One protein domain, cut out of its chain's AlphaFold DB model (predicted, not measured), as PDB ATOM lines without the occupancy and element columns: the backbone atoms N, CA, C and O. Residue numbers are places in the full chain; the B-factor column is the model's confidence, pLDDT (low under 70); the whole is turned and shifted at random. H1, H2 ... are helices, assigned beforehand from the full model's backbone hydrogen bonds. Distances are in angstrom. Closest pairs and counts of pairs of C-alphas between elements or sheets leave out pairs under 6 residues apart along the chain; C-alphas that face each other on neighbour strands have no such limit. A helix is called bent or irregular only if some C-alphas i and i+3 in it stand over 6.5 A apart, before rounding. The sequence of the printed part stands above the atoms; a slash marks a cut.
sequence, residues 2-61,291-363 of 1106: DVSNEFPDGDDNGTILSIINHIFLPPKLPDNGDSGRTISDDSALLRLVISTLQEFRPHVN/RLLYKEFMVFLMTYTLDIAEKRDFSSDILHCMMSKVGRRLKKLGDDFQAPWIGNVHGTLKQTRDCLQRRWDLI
ATOM      1  N   ASP A   2     -32.716  -9.504  43.772       26.91
ATOM      2  CA  ASP A   2     -33.818 -10.313  44.303       26.91
ATOM      3  C   ASP A   2     -35.257  -9.863  44.035       26.91
ATOM      4  O   ASP A   2     -35.931  -9.280  44.877       26.91
ATOM      5  N   VAL A   3     -35.755 -10.251  42.857       24.56
ATOM      6  CA  VAL A   3     -37.170 -10.600  42.693       24.56
ATOM      7  C   VAL A   3     -37.235 -12.117  42.829       24.56
ATOM      8  O   VAL A   3     -36.815 -12.846  41.934       24.56
ATOM      9  N   SER A   4     -37.688 -12.590  43.984       26.61
ATOM     10  CA  SER A   4     -38.075 -13.979  44.193       26.61
ATOM     11  C   SER A   4     -39.209 -14.321  43.224       26.61
ATOM     12  O   SER A   4     -40.364 -13.967  43.458       26.61
ATOM     13  N   ASN A   5     -38.855 -14.966  42.113       30.72
ATOM     14  CA  ASN A   5     -39.775 -15.712  41.264       30.72
ATOM     15  C   ASN A   5     -40.365 -16.839  42.117       30.72
ATOM     16  O   ASN A   5     -39.719 -17.867  42.321       30.72
ATOM     17  N   GLU A   6     -41.577 -16.646  42.632       33.00
ATOM     18  CA  GLU A   6     -42.403 -17.771  43.050       33.00
ATOM     19  C   GLU A   6     -42.684 -18.599  41.791       33.00
ATOM     20  O   GLU A   6     -43.484 -18.231  40.929       33.00
ATOM     21  N   PHE A   7     -41.972 -19.719  41.657       44.44
ATOM     22  CA  PHE A   7     -42.425 -20.851  40.858       44.44
ATOM     23  C   PHE A   7     -43.894 -21.159  41.217       44.44
ATOM     24  O   PHE A   7     -44.341 -20.825  42.320       44.44
ATOM     25  N   PRO A   8     -44.660 -21.885  40.388       49.78
ATOM     26  CA  PRO A   8     -45.841 -22.586  40.882       49.78
ATOM     27  C   PRO A   8     -45.402 -23.731  41.827       49.78
ATOM     28  O   PRO A   8     -45.670 -24.897  41.568       49.78
ATOM     29  N   ASP A   9     -44.668 -23.430  42.902       45.78
ATOM     30  CA  ASP A   9     -44.171 -24.370  43.916       45.78
ATOM     31  C   ASP A   9     -45.246 -24.701  44.961       45.78
ATOM     32  O   ASP A   9     -45.124 -25.689  45.680       45.78
ATOM     33  N   GLY A  10     -46.340 -23.932  45.007       53.75
ATOM     34  CA  GLY A  10     -47.491 -24.205  45.875       53.75
ATOM     35  C   GLY A  10     -48.466 -25.270  45.349       53.75
ATOM     36  O   GLY A  10     -49.273 -25.777  46.126       53.75
ATOM     37  N   ASP A  11     -48.413 -25.618  44.057       69.62
ATOM     38  CA  ASP A  11     -49.320 -26.602  43.447       69.62
ATOM     39  C   ASP A  11     -48.759 -28.028  43.604       69.62
ATOM     40  O   ASP A  11     -47.576 -28.273  43.354       69.62
ATOM     41  N   ASP A  12     -49.589 -28.994  44.003       81.00
ATOM     42  CA  ASP A  12     -49.158 -30.381  44.224       81.00
ATOM     43  C   ASP A  12     -48.868 -31.143  42.909       81.00
ATOM     44  O   ASP A  12     -49.224 -30.718  41.805       81.00
ATOM     45  N   ASN A  13     -48.209 -32.304  42.999       84.06
ATOM     46  CA  ASN A  13     -47.915 -33.127  41.815       84.06
ATOM     47  C   ASN A  13     -49.184 -33.620  41.095       84.06
ATOM     48  O   ASN A  13     -49.145 -33.856  39.888       84.06
ATOM     49  N   GLY A  14     -50.317 -33.732  41.797       83.75
ATOM     50  CA  GLY A  14     -51.604 -34.067  41.183       83.75
ATOM     51  C   GLY A  14     -52.094 -32.977  40.225       83.75
ATOM     52  O   GLY A  14     -52.510 -33.276  39.106       83.75
ATOM     53  N   THR A  15     -51.963 -31.714  40.625       85.75
ATOM     54  CA  THR A  15     -52.342 -30.529  39.845       85.75
ATOM     55  C   THR A  15     -51.477 -30.406  38.587       85.75
ATOM     56  O   THR A  15     -51.992 -30.240  37.479       85.75
ATOM     57  N   ILE A  16     -50.158 -30.592  38.720       88.50
ATOM     58  CA  ILE A  16     -49.236 -30.585  37.573       88.50
ATOM     59  C   ILE A  16     -49.527 -31.749  36.613       88.50
ATOM     60  O   ILE A  16     -49.544 -31.553  35.397       88.50
ATOM     61  N   LEU A  17     -49.837 -32.945  37.125       90.06
ATOM     62  CA  LEU A  17     -50.250 -34.076  36.288       90.06
ATOM     63  C   LEU A  17     -51.539 -33.775  35.506       90.06
ATOM     64  O   LEU A  17     -51.640 -34.110  34.325       90.06
ATOM     65  N   SER A  18     -52.510 -33.115  36.141       88.94
ATOM     66  CA  SER A  18     -53.763 -32.680  35.514       88.94
ATOM     67  C   SER A  18     -53.506 -31.713  34.346       88.94
ATOM     68  O   SER A  18     -53.975 -31.930  33.222       88.94
ATOM     69  N   ILE A  19     -52.633 -30.723  34.555       91.56
ATOM     70  CA  ILE A  19     -52.156 -29.809  33.506       91.56
ATOM     71  C   ILE A  19     -51.493 -30.583  32.355       91.56
ATOM     72  O   ILE A  19     -51.814 -30.349  31.184       91.56
ATOM     73  N   ILE A  20     -50.608 -31.540  32.658       93.44
ATOM     74  CA  ILE A  20     -49.945 -32.384  31.651       93.44
ATOM     75  C   ILE A  20     -50.984 -33.163  30.835       93.44
ATOM     76  O   ILE A  20     -50.905 -33.192  29.601       93.44
ATOM     77  N   ASN A  21     -51.997 -33.738  31.488       92.56
ATOM     78  CA  ASN A  21     -53.075 -34.465  30.821       92.56
ATOM     79  C   ASN A  21     -53.828 -33.573  29.824       92.56
ATOM     80  O   ASN A  21     -54.079 -33.991  28.691       92.56
ATOM     81  N   HIS A  22     -54.110 -32.317  30.180       91.88
ATOM     82  CA  HIS A  22     -54.794 -31.377  29.294       91.88
ATOM     83  C   HIS A  22     -53.903 -30.814  28.177       91.88
ATOM     84  O   HIS A  22     -54.356 -30.738  27.028       91.88
ATOM     85  N   ILE A  23     -52.645 -30.455  28.445       93.25
ATOM     86  CA  ILE A  23     -51.736 -29.866  27.444       93.25
ATOM     87  C   ILE A  23     -51.212 -30.940  26.484       93.25
ATOM     88  O   ILE A  23     -51.310 -30.789  25.257       93.25
ATOM     89  N   PHE A  24     -50.681 -32.037  27.027       93.31
ATOM     90  CA  PHE A  24     -49.962 -33.047  26.262       93.31
ATOM     91  C   PHE A  24     -50.854 -34.174  25.768       93.31
ATOM     92  O   PHE A  24     -50.606 -34.635  24.656       93.31
ATOM     93  N   LEU A  25     -51.880 -34.598  26.508       90.81
ATOM     94  CA  LEU A  25     -52.660 -35.819  26.241       90.81
ATOM     95  C   LEU A  25     -51.786 -37.093  26.157       90.81
ATOM     96  O   LEU A  25     -51.604 -37.624  25.050       90.81
ATOM     97  N   PRO A  26     -51.126 -37.528  27.250       91.75
ATOM     98  CA  PRO A  26     -50.320 -38.754  27.273       91.75
ATOM     99  C   PRO A  26     -51.153 -40.006  26.916       91.75
ATOM    100  O   PRO A  26     -52.376 -39.920  26.881       91.75
ATOM    101  N   PRO A  27     -50.530 -41.157  26.591       86.50
ATOM    102  CA  PRO A  27     -51.262 -42.368  26.205       86.50
ATOM    103  C   PRO A  27     -52.213 -42.877  27.292       86.50
ATOM    104  O   PRO A  27     -53.316 -43.311  26.978       86.50
ATOM    105  N   LYS A  28     -51.796 -42.793  28.561       88.62
ATOM    106  CA  LYS A  28     -52.632 -43.114  29.716       88.62
ATOM    107  C   LYS A  28     -53.244 -41.830  30.264       88.62
ATOM    108  O   LYS A  28     -52.573 -41.053  30.934       88.62
ATOM    109  N   LEU A  29     -54.510 -41.615  29.938       89.50
ATOM    110  CA  LEU A  29     -55.324 -40.524  30.464       89.50
ATOM    111  C   LEU A  29     -56.155 -41.014  31.659       89.50
ATOM    112  O   LEU A  29     -56.351 -42.226  31.796       89.50
ATOM    113  N   PRO A  30     -56.650 -40.107  32.518       87.38
ATOM    114  CA  PRO A  30     -57.580 -40.483  33.572       87.38
ATOM    115  C   PRO A  30     -58.862 -41.081  32.983       87.38
ATOM    116  O   PRO A  30     -59.339 -40.653  31.934       87.38
ATOM    117  N   ASP A  31     -59.421 -42.066  33.673       83.44
ATOM    118  CA  ASP A  31     -60.652 -42.771  33.305       83.44
ATOM    119  C   ASP A  31     -61.855 -42.371  34.183       83.44
ATOM    120  O   ASP A  31     -62.945 -42.936  34.046       83.44
ATOM    121  N   ASN A  32     -61.663 -41.366  35.047       80.38
ATOM    122  CA  ASN A  32     -62.670 -40.768  35.919       80.38
ATOM    123  C   ASN A  32     -62.638 -39.227  35.859       80.38
ATOM    124  O   ASN A  32     -61.575 -38.607  35.808       80.38
ATOM    125  N   GLY A  33     -63.822 -38.609  35.833       70.56
ATOM    126  CA  GLY A  33     -64.003 -37.152  35.851       70.56
ATOM    127  C   GLY A  33     -64.381 -36.582  37.223       70.56
ATOM    128  O   GLY A  33     -64.561 -35.375  37.352       70.56
ATOM    129  N   ASP A  34     -64.502 -37.426  38.249       63.94
ATOM    130  CA  ASP A  34     -65.097 -37.079  39.550       63.94
ATOM    131  C   ASP A  34     -64.107 -36.430  40.539       63.94
ATOM    132  O   ASP A  34     -64.357 -36.389  41.742       63.94
ATOM    133  N   SER A  35     -62.959 -35.932  40.071       58.62
ATOM    134  CA  SER A  35     -61.811 -35.611  40.933       58.62
ATOM    135  C   SER A  35     -62.020 -34.440  41.902       58.62
ATOM    136  O   SER A  35     -61.139 -34.189  42.722       58.62
ATOM    137  N   GLY A  36     -63.129 -33.689  41.821       57.97
ATOM    138  CA  GLY A  36     -63.435 -32.522  42.671       57.97
ATOM    139  C   GLY A  36     -62.444 -31.347  42.552       57.97
ATOM    140  O   GLY A  36     -62.715 -30.259  43.054       57.97
ATOM    141  N   ARG A  37     -61.318 -31.561  41.861       61.84
ATOM    142  CA  ARG A  37     -60.176 -30.660  41.667       61.84
ATOM    143  C   ARG A  37     -60.237 -29.886  40.352       61.84
ATOM    144  O   ARG A  37     -59.421 -29.007  40.125       61.84
ATOM    145  N   THR A  38     -61.221 -30.151  39.493       71.19
ATOM    146  CA  THR A  38     -61.311 -29.546  38.152       71.19
ATOM    147  C   THR A  38     -61.209 -28.017  38.179       71.19
ATOM    148  O   THR A  38     -60.518 -27.426  37.357       71.19
ATOM    149  N   ILE A  39     -61.840 -27.361  39.159       73.00
ATOM    150  CA  ILE A  39     -61.827 -25.894  39.273       73.00
ATOM    151  C   ILE A  39     -60.442 -25.369  39.673       73.00
ATOM    152  O   ILE A  39     -59.992 -24.377  39.090       73.00
ATOM    153  N   SER A  40     -59.778 -26.018  40.640       77.50
ATOM    154  CA  SER A  40     -58.425 -25.658  41.082       77.50
ATOM    155  C   SER A  40     -57.385 -25.947  40.001       77.50
ATOM    156  O   SER A  40     -56.512 -25.111  39.771       77.50
ATOM    157  N   ASP A  41     -57.531 -27.060  39.282       83.50
ATOM    158  CA  ASP A  41     -56.654 -27.462  38.180       83.50
ATOM    159  C   ASP A  41     -56.761 -26.485  36.999       83.50
ATOM    160  O   ASP A  41     -55.745 -26.060  36.451       83.50
ATOM    161  N   ASP A  42     -57.978 -26.053  36.645       86.75
ATOM    162  CA  ASP A  42     -58.205 -25.029  35.618       86.75
ATOM    163  C   ASP A  42     -57.589 -23.673  36.012       86.75
ATOM    164  O   ASP A  42     -57.029 -22.970  35.167       86.75
ATOM    165  N   SER A  43     -57.660 -23.300  37.298       86.12
ATOM    166  CA  SER A  43     -57.003 -22.090  37.817       86.12
ATOM    167  C   SER A  43     -55.478 -22.187  37.732       86.12
ATOM    168  O   SER A  43     -54.825 -21.218  37.341       86.12
ATOM    169  N   ALA A  44     -54.908 -23.344  38.079       87.00
ATOM    170  CA  ALA A  44     -53.472 -23.602  37.997       87.00
ATOM    171  C   ALA A  44     -52.978 -23.604  36.544       87.00
ATOM    172  O   ALA A  44     -51.948 -23.005  36.234       87.00
ATOM    173  N   LEU A  45     -53.756 -24.189  35.627       90.81
ATOM    174  CA  LEU A  45     -53.488 -24.148  34.191       90.81
ATOM    175  C   LEU A  45     -53.423 -22.707  33.667       90.81
ATOM    176  O   LEU A  45     -52.525 -22.376  32.893       90.81
ATOM    177  N   LEU A  46     -54.356 -21.844  34.082       90.06
ATOM    178  CA  LEU A  46     -54.372 -20.443  33.662       90.06
ATOM    179  C   LEU A  46     -53.174 -19.659  34.225       90.06
ATOM    180  O   LEU A  46     -52.533 -18.929  33.469       90.06
ATOM    181  N   ARG A  47     -52.815 -19.866  35.503       89.75
ATOM    182  CA  ARG A  47     -51.592 -19.292  36.102       89.75
ATOM    183  C   ARG A  47     -50.343 -19.692  35.328       89.75
ATOM    184  O   ARG A  47     -49.560 -18.823  34.962       89.75
ATOM    185  N   LEU A  48     -50.198 -20.983  35.018       92.19
ATOM    186  CA  LEU A  48     -49.063 -21.490  34.249       92.19
ATOM    187  C   LEU A  48     -48.935 -20.775  32.899       92.19
ATOM    188  O   LEU A  48     -47.838 -20.391  32.505       92.19
ATOM    189  N   VAL A  49     -50.050 -20.570  32.191       94.19
ATOM    190  CA  VAL A  49     -50.056 -19.874  30.897       94.19
ATOM    191  C   VAL A  49     -49.643 -18.407  31.042       94.19
ATOM    192  O   VAL A  49     -48.847 -17.944  30.227       94.19
ATOM    193  N   ILE A  50     -50.128 -17.699  32.069       90.31
ATOM    194  CA  ILE A  50     -49.748 -16.303  32.354       90.31
ATOM    195  C   ILE A  50     -48.243 -16.204  32.632       90.31
ATOM    196  O   ILE A  50     -47.549 -15.454  31.947       90.31
ATOM    197  N   SER A  51     -47.716 -17.015  33.553       89.25
ATOM    198  CA  SER A  51     -46.280 -17.046  33.868       89.25
ATOM    199  C   SER A  51     -45.439 -17.391  32.637       89.25
ATOM    200  O   SER A  51     -44.399 -16.789  32.388       89.25
ATOM    201  N   THR A  52     -45.916 -18.311  31.795       92.00
ATOM    202  CA  THR A  52     -45.197 -18.672  30.568       92.00
ATOM    203  C   THR A  52     -45.199 -17.528  29.542       92.00
ATOM    204  O   THR A  52     -44.213 -17.347  28.831       92.00
ATOM    205  N   LEU A  53     -46.270 -16.732  29.435       90.88
ATOM    206  CA  LEU A  53     -46.296 -15.545  28.563       90.88
ATOM    207  C   LEU A  53     -45.284 -14.487  29.026       90.88
ATOM    208  O   LEU A  53     -44.588 -13.915  28.185       90.88
ATOM    209  N   GLN A  54     -45.147 -14.297  30.341       89.31
ATOM    210  CA  GLN A  54     -44.154 -13.400  30.946       89.31
ATOM    211  C   GLN A  54     -42.722 -13.836  30.622       89.31
ATOM    212  O   GLN A  54     -41.914 -13.015  30.187       89.31
ATOM    213  N   GLU A  55     -42.432 -15.132  30.747       88.88
ATOM    214  CA  GLU A  55     -41.129 -15.717  30.403       88.88
ATOM    215  C   GLU A  55     -40.865 -15.722  28.888       88.88
ATOM    216  O   GLU A  55     -39.726 -15.612  28.441       88.88
ATOM    217  N   PHE A  56     -41.908 -15.800  28.059       90.12
ATOM    218  CA  PHE A  56     -41.773 -15.757  26.600       90.12
ATOM    219  C   PHE A  56     -41.501 -14.339  26.067       90.12
ATOM    220  O   PHE A  56     -40.788 -14.160  25.075       90.12
ATOM    221  N   ARG A  57     -42.037 -13.314  26.740       87.06
ATOM    222  CA  ARG A  57     -41.932 -11.887  26.389       87.06
ATOM    223  C   ARG A  57     -40.513 -11.377  26.059       87.06
ATOM    224  O   ARG A  57     -40.375 -10.679  25.048       87.06
ATOM    225  N   PRO A  58     -39.447 -11.660  26.836       86.12
ATOM    226  CA  PRO A  58     -38.094 -11.197  26.511       86.12
ATOM    227  C   PRO A  58     -37.520 -11.835  25.237       86.12
ATOM    228  O   PRO A  58     -36.592 -11.282  24.646       86.12
ATOM    229  N   HIS A  59     -38.077 -12.960  24.782       85.06
ATOM    230  CA  HIS A  59     -37.573 -13.715  23.634       85.06
ATOM    231  C   HIS A  59     -38.208 -13.323  22.292       85.06
ATOM    232  O   HIS A  59     -37.797 -13.849  21.254       85.06
ATOM    233  N   VAL A  60     -39.173 -12.394  22.286       84.88
ATOM    234  CA  VAL A  60     -39.802 -11.875  21.063       84.88
ATOM    235  C   VAL A  60     -39.267 -10.493  20.673       84.88
ATOM    236  O   VAL A  60     -38.929  -9.652  21.517       84.88
ATOM    237  N   ASN A  61     -39.196 -10.245  19.361       81.94
ATOM    238  CA  ASN A  61     -38.774  -8.956  18.811       81.94
ATOM    239  C   ASN A  61     -39.769  -7.829  19.161       81.94
ATOM    240  O   ASN A  61     -40.912  -8.073  19.555       81.94
ATOM    241  N   ARG A 291     -49.159 -16.328  11.618       68.88
ATOM    242  CA  ARG A 291     -49.645 -17.576  12.216       68.88
ATOM    243  C   ARG A 291     -48.555 -18.374  12.945       68.88
ATOM    244  O   ARG A 291     -48.890 -19.368  13.600       68.88
ATOM    245  N   LEU A 292     -47.272 -18.015  12.820       82.38
ATOM    246  CA  LEU A 292     -46.192 -18.694  13.535       82.38
ATOM    247  C   LEU A 292     -46.162 -18.330  15.020       82.38
ATOM    248  O   LEU A 292     -45.922 -19.233  15.815       82.38
ATOM    249  N   LEU A 293     -46.492 -17.097  15.423       87.81
ATOM    250  CA  LEU A 293     -46.320 -16.642  16.814       87.81
ATOM    251  C   LEU A 293     -47.079 -17.514  17.834       87.81
ATOM    252  O   LEU A 293     -46.526 -17.906  18.860       87.81
ATOM    253  N   TYR A 294     -48.314 -17.922  17.513       90.19
ATOM    254  CA  TYR A 294     -49.071 -18.881  18.328       90.19
ATOM    255  C   TYR A 294     -48.362 -20.240  18.441       90.19
ATOM    256  O   TYR A 294     -48.350 -20.861  19.504       90.19
ATOM    257  N   LYS A 295     -47.777 -20.733  17.344       90.06
ATOM    258  CA  LYS A 295     -47.077 -22.025  17.328       90.06
ATOM    259  C   LYS A 295     -45.770 -21.958  18.117       90.06
ATOM    260  O   LYS A 295     -45.482 -22.915  18.831       90.06
ATOM    261  N   GLU A 296     -45.037 -20.850  18.014       90.88
ATOM    262  CA  GLU A 296     -43.833 -20.563  18.802       90.88
ATOM    263  C   GLU A 296     -44.158 -20.586  20.303       90.88
ATOM    264  O   GLU A 296     -43.580 -21.383  21.044       90.88
ATOM    265  N   PHE A 297     -45.173 -19.824  20.730       91.94
ATOM    266  CA  PHE A 297     -45.617 -19.812  22.125       91.94
ATOM    267  C   PHE A 297     -46.057 -21.200  22.610       91.94
ATOM    268  O   PHE A 297     -45.688 -21.626  23.699       91.94
ATOM    269  N   MET A 298     -46.804 -21.959  21.799       93.25
ATOM    270  CA  MET A 298     -47.226 -23.314  22.174       93.25
ATOM    271  C   MET A 298     -46.048 -24.282  22.357       93.25
ATOM    272  O   MET A 298     -46.160 -25.200  23.168       93.25
ATOM    273  N   VAL A 299     -44.955 -24.134  21.599       93.31
ATOM    274  CA  VAL A 299     -43.728 -24.921  21.822       93.31
ATOM    275  C   VAL A 299     -43.071 -24.486  23.124       93.31
ATOM    276  O   VAL A 299     -42.758 -25.344  23.941       93.31
ATOM    277  N   PHE A 300     -42.944 -23.178  23.349       93.25
ATOM    278  CA  PHE A 300     -42.357 -22.623  24.565       93.25
ATOM    279  C   PHE A 300     -43.119 -23.050  25.834       93.25
ATOM    280  O   PHE A 300     -42.509 -23.586  26.752       93.25
ATOM    281  N   LEU A 301     -44.454 -22.947  25.846       94.19
ATOM    282  CA  LEU A 301     -45.324 -23.410  26.937       94.19
ATOM    283  C   LEU A 301     -45.145 -24.899  27.242       94.19
ATOM    284  O   LEU A 301     -45.065 -25.303  28.401       94.19
ATOM    285  N   MET A 302     -45.081 -25.731  26.201       95.06
ATOM    286  CA  MET A 302     -44.883 -27.166  26.384       95.06
ATOM    287  C   MET A 302     -43.483 -27.467  26.931       95.06
ATOM    288  O   MET A 302     -43.359 -28.286  27.834       95.06
ATOM    289  N   THR A 303     -42.442 -26.786  26.455       94.38
ATOM    290  CA  THR A 303     -41.088 -26.924  27.011       94.38
ATOM    291  C   THR A 303     -41.031 -26.478  28.470       94.38
ATOM    292  O   THR A 303     -40.488 -27.200  29.295       94.38
ATOM    293  N   TYR A 304     -41.648 -25.346  28.811       92.81
ATOM    294  CA  TYR A 304     -41.708 -24.846  30.184       92.81
ATOM    295  C   TYR A 304     -42.422 -25.836  31.120       92.81
ATOM    296  O   TYR A 304     -41.951 -26.135  32.211       92.81
ATOM    297  N   THR A 305     -43.515 -26.449  30.651       93.75
ATOM    298  CA  THR A 305     -44.213 -27.509  31.401       93.75
ATOM    299  C   THR A 305     -43.356 -28.776  31.548       93.75
ATOM    300  O   THR A 305     -43.424 -29.445  32.577       93.75
ATOM    301  N   LEU A 306     -42.559 -29.129  30.530       94.88
ATOM    302  CA  LEU A 306     -41.633 -30.265  30.576       94.88
ATOM    303  C   LEU A 306     -40.510 -30.043  31.595       94.88
ATOM    304  O   LEU A 306     -40.225 -30.955  32.361       94.88
ATOM    305  N   ASP A 307     -39.940 -28.841  31.643       92.06
ATOM    306  CA  ASP A 307     -38.924 -28.465  32.632       92.06
ATOM    307  C   ASP A 307     -39.457 -28.603  34.071       92.06
ATOM    308  O   ASP A 307     -38.798 -29.187  34.931       92.06
ATOM    309  N   ILE A 308     -40.700 -28.169  34.323       90.69
ATOM    310  CA  ILE A 308     -41.370 -28.368  35.622       90.69
ATOM    311  C   ILE A 308     -41.552 -29.862  35.934       90.69
ATOM    312  O   ILE A 308     -41.282 -30.296  37.054       90.69
ATOM    313  N   ALA A 309     -42.013 -30.659  34.964       92.06
ATOM    314  CA  ALA A 309     -42.240 -32.091  35.157       92.06
ATOM    315  C   ALA A 309     -40.933 -32.860  35.421       92.06
ATOM    316  O   ALA A 309     -40.914 -33.770  36.250       92.06
ATOM    317  N   GLU A 310     -39.843 -32.488  34.749       90.88
ATOM    318  CA  GLU A 310     -38.520 -33.070  34.979       90.88
ATOM    319  C   GLU A 310     -38.006 -32.737  36.385       90.88
ATOM    320  O   GLU A 310     -37.614 -33.642  37.118       90.88
ATOM    321  N   LYS A 311     -38.076 -31.464  36.802       88.88
ATOM    322  CA  LYS A 311     -37.643 -31.016  38.141       88.88
ATOM    323  C   LYS A 311     -38.428 -31.664  39.281       88.88
ATOM    324  O   LYS A 311     -37.900 -31.819  40.377       88.88
ATOM    325  N   ARG A 312     -39.681 -32.043  39.021       89.00
ATOM    326  CA  ARG A 312     -40.564 -32.748  39.965       89.00
ATOM    327  C   ARG A 312     -40.497 -34.273  39.851       89.00
ATOM    328  O   ARG A 312     -41.324 -34.957  40.446       89.00
ATOM    329  N   ASP A 313     -39.529 -34.788  39.095       88.81
ATOM    330  CA  ASP A 313     -39.207 -36.211  38.980       88.81
ATOM    331  C   ASP A 313     -40.370 -37.090  38.466       88.81
ATOM    332  O   ASP A 313     -40.514 -38.250  38.845       88.81
ATOM    333  N   PHE A 314     -41.203 -36.576  37.551       92.69
ATOM    334  CA  PHE A 314     -42.304 -37.353  36.954       92.69
ATOM    335  C   PHE A 314     -41.823 -38.635  36.250       92.69
ATOM    336  O   PHE A 314     -40.668 -38.746  35.839       92.69
ATOM    337  N   SER A 315     -42.710 -39.621  36.083       91.94
ATOM    338  CA  SER A 315     -42.362 -40.938  35.533       91.94
ATOM    339  C   SER A 315     -41.794 -40.879  34.108       91.94
ATOM    340  O   SER A 315     -42.101 -39.989  33.308       91.94
ATOM    341  N   SER A 316     -40.937 -41.850  33.782       93.12
ATOM    342  CA  SER A 316     -40.168 -41.862  32.529       93.12
ATOM    343  C   SER A 316     -41.047 -41.893  31.273       93.12
ATOM    344  O   SER A 316     -40.724 -41.261  30.269       93.12
ATOM    345  N   ASP A 317     -42.190 -42.575  31.326       92.12
ATOM    346  CA  ASP A 317     -43.165 -42.647  30.235       92.12
ATOM    347  C   ASP A 317     -43.840 -41.291  29.955       92.12
ATOM    348  O   ASP A 317     -43.999 -40.904  28.788       92.12
ATOM    349  N   ILE A 318     -44.174 -40.532  31.005       92.94
ATOM    350  CA  ILE A 318     -44.742 -39.182  30.899       92.94
ATOM    351  C   ILE A 318     -43.708 -38.225  30.300       92.94
ATOM    352  O   ILE A 318     -43.998 -37.569  29.292       92.94
ATOM    353  N   LEU A 319     -42.491 -38.195  30.855       94.88
ATOM    354  CA  LEU A 319     -41.402 -37.336  30.376       94.88
ATOM    355  C   LEU A 319     -41.049 -37.631  28.912       94.88
ATOM    356  O   LEU A 319     -40.978 -36.715  28.090       94.88
ATOM    357  N   HIS A 320     -40.928 -38.909  28.543       94.06
ATOM    358  CA  HIS A 320     -40.669 -39.315  27.162       94.06
ATOM    359  C   HIS A 320     -41.792 -38.875  26.208       94.06
ATOM    360  O   HIS A 320     -41.531 -38.388  25.099       94.06
ATOM    361  N   CYS A 321     -43.057 -38.998  26.630       95.19
ATOM    362  CA  CYS A 321     -44.201 -38.543  25.845       95.19
ATOM    363  C   CYS A 321     -44.181 -37.024  25.622       95.19
ATOM    364  O   CYS A 321     -44.431 -36.552  24.502       95.19
ATOM    365  N   MET A 322     -43.889 -36.261  26.676       95.69
ATOM    366  CA  MET A 322     -43.803 -34.805  26.637       95.69
ATOM    367  C   MET A 322     -42.664 -34.344  25.720       95.69
ATOM    368  O   MET A 322     -42.921 -33.614  24.757       95.69
ATOM    369  N   MET A 323     -41.453 -34.866  25.935       95.06
ATOM    370  CA  MET A 323     -40.263 -34.632  25.108       95.06
ATOM    371  C   MET A 323     -40.538 -34.928  23.627       95.06
ATOM    372  O   MET A 323     -40.321 -34.080  22.759       95.06
ATOM    373  N   SER A 324     -41.128 -36.090  23.327       93.56
ATOM    374  CA  SER A 324     -41.500 -36.486  21.962       93.56
ATOM    375  C   SER A 324     -42.478 -35.509  21.301       93.56
ATOM    376  O   SER A 324     -42.381 -35.232  20.102       93.56
ATOM    377  N   LYS A 325     -43.455 -34.979  22.049       93.75
ATOM    378  CA  LYS A 325     -44.444 -34.026  21.519       93.75
ATOM    379  C   LYS A 325     -43.853 -32.644  21.287       93.75
ATOM    380  O   LYS A 325     -44.204 -32.031  20.278       93.75
ATOM    381  N   VAL A 326     -42.970 -32.182  22.174       94.38
ATOM    382  CA  VAL A 326     -42.198 -30.947  21.980       94.38
ATOM    383  C   VAL A 326     -41.328 -31.086  20.730       94.38
ATOM    384  O   VAL A 326     -41.479 -30.284  19.811       94.38
ATOM    385  N   GLY A 327     -40.545 -32.163  20.610       90.69
ATOM    386  CA  GLY A 327     -39.695 -32.419  19.441       90.69
ATOM    387  C   GLY A 327     -40.473 -32.471  18.118       90.69
ATOM    388  O   GLY A 327     -40.102 -31.819  17.142       90.69
ATOM    389  N   ARG A 328     -41.628 -33.155  18.079       90.50
ATOM    390  CA  ARG A 328     -42.496 -33.167  16.882       90.50
ATOM    391  C   ARG A 328     -43.057 -31.788  16.535       90.50
ATOM    392  O   ARG A 328     -43.284 -31.517  15.360       90.50
ATOM    393  N   ARG A 329     -43.363 -30.944  17.526       88.81
ATOM    394  CA  ARG A 329     -43.863 -29.582  17.277       88.81
ATOM    395  C   ARG A 329     -42.751 -28.648  16.821       88.81
ATOM    396  O   ARG A 329     -43.015 -27.851  15.932       88.81
ATOM    397  N   LEU A 330     -41.540 -28.809  17.352       88.38
ATOM    398  CA  LEU A 330     -40.354 -28.099  16.885       88.38
ATOM    399  C   LEU A 330     -40.073 -28.429  15.411       88.38
ATOM    400  O   LEU A 330     -40.012 -27.520  14.596       88.38
ATOM    401  N   LYS A 331     -40.096 -29.715  15.027       87.75
ATOM    402  CA  LYS A 331     -39.969 -30.138  13.617       87.75
ATOM    403  C   LYS A 331     -41.037 -29.529  12.692       87.75
ATOM    404  O   LYS A 331     -40.788 -29.287  11.518       87.75
ATOM    405  N   LYS A 332     -42.246 -29.253  13.202       85.75
ATOM    406  CA  LYS A 332     -43.322 -28.596  12.431       85.75
ATOM    407  C   LYS A 332     -43.095 -27.100  12.197       85.75
ATOM    408  O   LYS A 332     -43.830 -26.529  11.392       85.75
ATOM    409  N   LEU A 333     -42.161 -26.468  12.910       85.19
ATOM    410  CA  LEU A 333     -41.753 -25.083  12.655       85.19
ATOM    411  C   LEU A 333     -40.768 -24.979  11.477       85.19
ATOM    412  O   LEU A 333     -40.631 -23.894  10.921       85.19
ATOM    413  N   GLY A 334     -40.186 -26.102  11.043       80.94
ATOM    414  CA  GLY A 334     -39.194 -26.184   9.968       80.94
ATOM    415  C   GLY A 334     -37.777 -26.340  10.518       80.94
ATOM    416  O   GLY A 334     -37.464 -25.800  11.576       80.94
ATOM    417  N   ASP A 335     -36.933 -27.089   9.805       75.50
ATOM    418  CA  ASP A 335     -35.576 -27.429  10.265       75.50
ATOM    419  C   ASP A 335     -34.638 -26.199  10.302       75.50
ATOM    420  O   ASP A 335     -33.722 -26.151  11.119       75.50
ATOM    421  N   ASP A 336     -34.930 -25.160   9.508       76.94
ATOM    422  CA  ASP A 336     -34.167 -23.901   9.447       76.94
ATOM    423  C   ASP A 336     -34.700 -22.797  10.387       76.94
ATOM    424  O   ASP A 336     -34.246 -21.651  10.338       76.94
ATOM    425  N   PHE A 337     -35.693 -23.093  11.235       82.31
ATOM    426  CA  PHE A 337     -36.309 -22.091  12.109       82.31
ATOM    427  C   PHE A 337     -35.355 -21.668  13.243       82.31
ATOM    428  O   PHE A 337     -34.896 -22.498  14.024       82.31
ATOM    429  N   GLN A 338     -35.080 -20.363  13.361       76.88
ATOM    430  CA  GLN A 338     -34.163 -19.787  14.352       76.88
ATOM    431  C   GLN A 338     -34.889 -18.777  15.247       76.88
ATOM    432  O   GLN A 338     -35.476 -17.812  14.761       76.88
ATOM    433  N   ALA A 339     -34.813 -18.966  16.565       81.06
ATOM    434  CA  ALA A 339     -35.317 -18.019  17.554       81.06
ATOM    435  C   ALA A 339     -34.511 -18.113  18.864       81.06
ATOM    436  O   ALA A 339     -34.052 -19.203  19.212       81.06
ATOM    437  N   PRO A 340     -34.360 -17.014  19.632       79.31
ATOM    438  CA  PRO A 340     -33.521 -16.991  20.838       79.31
ATOM    439  C   PRO A 340     -33.901 -18.038  21.896       79.31
ATOM    440  O   PRO A 340     -33.040 -18.570  22.588       79.31
ATOM    441  N   TRP A 341     -35.189 -18.376  21.999       84.00
ATOM    442  CA  TRP A 341     -35.708 -19.356  22.954       84.00
ATOM    443  C   TRP A 341     -35.464 -20.821  22.543       84.00
ATOM    444  O   TRP A 341     -35.624 -21.721  23.365       84.00
ATOM    445  N   ILE A 342     -35.048 -21.097  21.298       84.38
ATOM    446  CA  ILE A 342     -34.790 -22.465  20.811       84.38
ATOM    447  C   ILE A 342     -33.629 -23.122  21.561       84.38
ATOM    448  O   ILE A 342     -33.650 -24.337  21.769       84.38
ATOM    449  N   GLY A 343     -32.640 -22.337  22.000       83.12
ATOM    450  CA  GLY A 343     -31.549 -22.827  22.846       83.12
ATOM    451  C   GLY A 343     -32.070 -23.423  24.155       83.12
ATOM    452  O   GLY A 343     -31.678 -24.531  24.518       83.12
ATOM    453  N   ASN A 344     -33.035 -22.754  24.794       84.06
ATOM    454  CA  ASN A 344     -33.680 -23.240  26.018       84.06
ATOM    455  C   ASN A 344     -34.449 -24.541  25.754       84.06
ATOM    456  O   ASN A 344     -34.341 -25.486  26.526       84.06
ATOM    457  N   VAL A 345     -35.150 -24.636  24.618       87.56
ATOM    458  CA  VAL A 345     -35.876 -25.858  24.230       87.56
ATOM    459  C   VAL A 345     -34.940 -27.040  24.017       87.56
ATOM    460  O   VAL A 345     -35.201 -28.119  24.543       87.56
ATOM    461  N   HIS A 346     -33.837 -26.857  23.289       88.19
ATOM    462  CA  HIS A 346     -32.839 -27.916  23.126       88.19
ATOM    463  C   HIS A 346     -32.183 -28.292  24.458       88.19
ATOM    464  O   HIS A 346     -31.941 -29.475  24.687       88.19
ATOM    465  N   GLY A 347     -31.939 -27.311  25.332       89.62
ATOM    466  CA  GLY A 347     -31.444 -27.522  26.690       89.62
ATOM    467  C   GLY A 347     -32.351 -28.448  27.497       89.62
ATOM    468  O   GLY A 347     -31.893 -29.507  27.918       89.62
ATOM    469  N   THR A 348     -33.638 -28.112  27.624       91.38
ATOM    470  CA  THR A 348     -34.625 -28.934  28.346       91.38
ATOM    471  C   THR A 348     -34.792 -30.315  27.708       91.38
ATOM    472  O   THR A 348     -34.775 -31.321  28.404       91.38
ATOM    473  N   LEU A 349     -34.878 -30.414  26.374       92.38
ATOM    474  CA  LEU A 349     -34.971 -31.717  25.696       92.38
ATOM    475  C   LEU A 349     -33.739 -32.595  25.957       92.38
ATOM    476  O   LEU A 349     -33.877 -33.806  26.135       92.38
ATOM    477  N   LYS A 350     -32.541 -31.999  25.977       92.50
ATOM    478  CA  LYS A 350     -31.298 -32.707  26.294       92.50
ATOM    479  C   LYS A 350     -31.282 -33.153  27.756       92.50
ATOM    480  O   LYS A 350     -30.999 -34.318  27.997       92.50
ATOM    481  N   GLN A 351     -31.630 -32.272  28.693       92.31
ATOM    482  CA  GLN A 351     -31.713 -32.582  30.125       92.31
ATOM    483  C   GLN A 351     -32.681 -33.738  30.394       92.31
ATOM    484  O   GLN A 351     -32.277 -34.754  30.959       92.31
ATOM    485  N   THR A 352     -33.898 -33.666  29.847       93.25
ATOM    486  CA  THR A 352     -34.889 -34.738  29.972       93.25
ATOM    487  C   THR A 352     -34.385 -36.045  29.354       93.25
ATOM    488  O   THR A 352     -34.554 -37.108  29.949       93.25
ATOM    489  N   ARG A 353     -33.743 -36.003  28.178       93.81
ATOM    490  CA  ARG A 353     -33.165 -37.200  27.545       93.81
ATOM    491  C   ARG A 353     -32.062 -37.810  28.404       93.81
ATOM    492  O   ARG A 353     -32.049 -39.021  28.587       93.81
ATOM    493  N   ASP A 354     -31.162 -36.988  28.931       93.44
ATOM    494  CA  ASP A 354     -30.065 -37.439  29.783       93.44
ATOM    495  C   ASP A 354     -30.618 -37.980  31.125       93.44
ATOM    496  O   ASP A 354     -30.093 -38.949  31.665       93.44
ATOM    497  N   CYS A 355     -31.730 -37.433  31.637       92.81
ATOM    498  CA  CYS A 355     -32.476 -37.972  32.780       92.81
ATOM    499  C   CYS A 355     -33.083 -39.354  32.488       92.81
ATOM    500  O   CYS A 355     -32.882 -40.291  33.260       92.81
ATOM    501  N   LEU A 356     -33.773 -39.505  31.353       93.38
ATOM    502  CA  LEU A 356     -34.339 -40.785  30.917       93.38
ATOM    503  C   LEU A 356     -33.253 -41.838  30.686       93.38
ATOM    504  O   LEU A 356     -33.439 -42.980  31.093       93.38
ATOM    505  N   GLN A 357     -32.126 -41.446  30.086       93.69
ATOM    506  CA  GLN A 357     -30.980 -42.329  29.884       93.69
ATOM    507  C   GLN A 357     -30.403 -42.780  31.227       93.69
ATOM    508  O   GLN A 357     -30.275 -43.975  31.435       93.69
ATOM    509  N   ARG A 358     -30.173 -41.864  32.181       92.00
ATOM    510  CA  ARG A 358     -29.716 -42.231  33.534       92.00
ATOM    511  C   ARG A 358     -30.663 -43.208  34.228       92.00
ATOM    512  O   ARG A 358     -30.203 -44.157  34.847       92.00
ATOM    513  N   ARG A 359     -31.980 -42.986  34.148       92.94
ATOM    514  CA  ARG A 359     -32.973 -43.911  34.725       92.94
ATOM    515  C   ARG A 359     -32.959 -45.271  34.030       92.94
ATOM    516  O   ARG A 359     -33.130 -46.280  34.698       92.94
ATOM    517  N   TRP A 360     -32.771 -45.297  32.712       89.19
ATOM    518  CA  TRP A 360     -32.639 -46.535  31.949       89.19
ATOM    519  C   TRP A 360     -31.365 -47.296  32.318       89.19
ATOM    520  O   TRP A 360     -31.438 -48.491  32.572       89.19
ATOM    521  N   ASP A 361     -30.233 -46.601  32.427       90.25
ATOM    522  CA  ASP A 361     -28.962 -47.189  32.847       90.25
ATOM    523  C   ASP A 361     -29.084 -47.780  34.262       90.25
ATOM    524  O   ASP A 361     -28.675 -48.914  34.472       90.25
ATOM    525  N   LEU A 362     -29.758 -47.088  35.196       86.00
ATOM    526  CA  LEU A 362     -30.067 -47.619  36.534       86.00
ATOM    527  C   LEU A 362     -30.941 -48.881  36.492       86.00
ATOM    528  O   LEU A 362     -30.662 -49.819  37.226       86.00
ATOM    529  N   ILE A 363     -31.963 -48.929  35.630       82.88
ATOM    530  CA  ILE A 363     -32.793 -50.132  35.431       82.88
ATOM    531  C   ILE A 363     -31.957 -51.275  34.834       82.88
ATOM    532  O   ILE A 363     -32.147 -52.428  35.197       82.88
TER     533      ILE A 363
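What this domain is: This is residues 2 to 61 and 291 to 363 of the 1106 residues of an uncharacterized protein of Trichoderma harzianum (UniProt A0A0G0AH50). Four helices, H1, H3, H4 and H5, make an up-and-down bundle, each running against the one before it in the chain, with H3 in the middle and H2 crossing over one side of H1 and H3. H3, H4 and H5 form the better-packed part, folding back and forth in two helical hairpins, while H1 joins them through few contacts and residues 31 to 36 of the loop before H2 stick out. The 133 printed residues hold five named helices, in the order H1 to H5, and no named strand; the class is all helix. The whole is compact, with a radius of gyration of the C-alphas of 15.3 A and spans of 44 by 37 by 35 A.

Where its parts are: Residues 2 to 12 come before H1, residues 13 to 24, which begins at C-alpha 13 (-47.915, -33.127, 41.815). H2, residues 38 to 59, is 32.0 A long and only just irregular: C-alphas 55 and 58 are 6.7 A apart. After the cut, H3, residues 292 to 311, begins at C-alpha 292 (-46.192, -18.694, 13.535) and is 28.8 A long. H4, residues 316 to 331, measures 22.3 A. H5, residues 342 to 363, measures 31.4 A and ends at C-alpha 363 (-32.793, -50.132, 35.431).

How they stand to each other: H3 is the hub and touches the other four helices. It touches H4 at a shallow tilt of 21 degrees, opposite ways, the closest C-alphas being those of Val 299 and Val 326 at 6.2 A; the two form a hairpin. H4 and H5 are also a hairpin, at a shallow tilt of 30 degrees, with C-alphas 323 and 349 closest at 6.1 A. Residues 345 to 352 of H5 touch H3, with C-alphas 303 and 345 closest at 6.0 A. H1 touches H3, opposite ways at a shallow tilt of 30 degrees, with C-alphas 23 and 302 closest at 7.4 A. H1 and H4 only just touch, with 3 pairs of C-alphas within 8 A, through residue 24 of H1 alone. Residues 49 to 56 of H2 touch H3 at a steep tilt of 66 degrees, with C-alphas 52 and 301 closest at 6.0 A. Residues 40 to 45 of H2 touch H1, with C-alphas 15 and 41 closest at 5.5 A. H2 is apart from H4 and H5, and H1 is apart from H5. Every O i to N i+4 pair is within hydrogen-bond range in H1, H3, H4 and H5; in H2, 16 of 18 are.

The domain as a whole: The two C-alphas farthest apart, those of Asp 34 and Asp 336, are 45.1 A apart. Residues 62 to 290 are not printed, and C-alphas 61 and 291 are 15.4 A apart across this cut. The link from H1 to H2 is long, that from H3 to H4 tight, and that from H4 to H5 short. The mean pLDDT of the printed part is 84.1; it is under 70 at residues 2 to 11, residues 34 to 37 and residue 291.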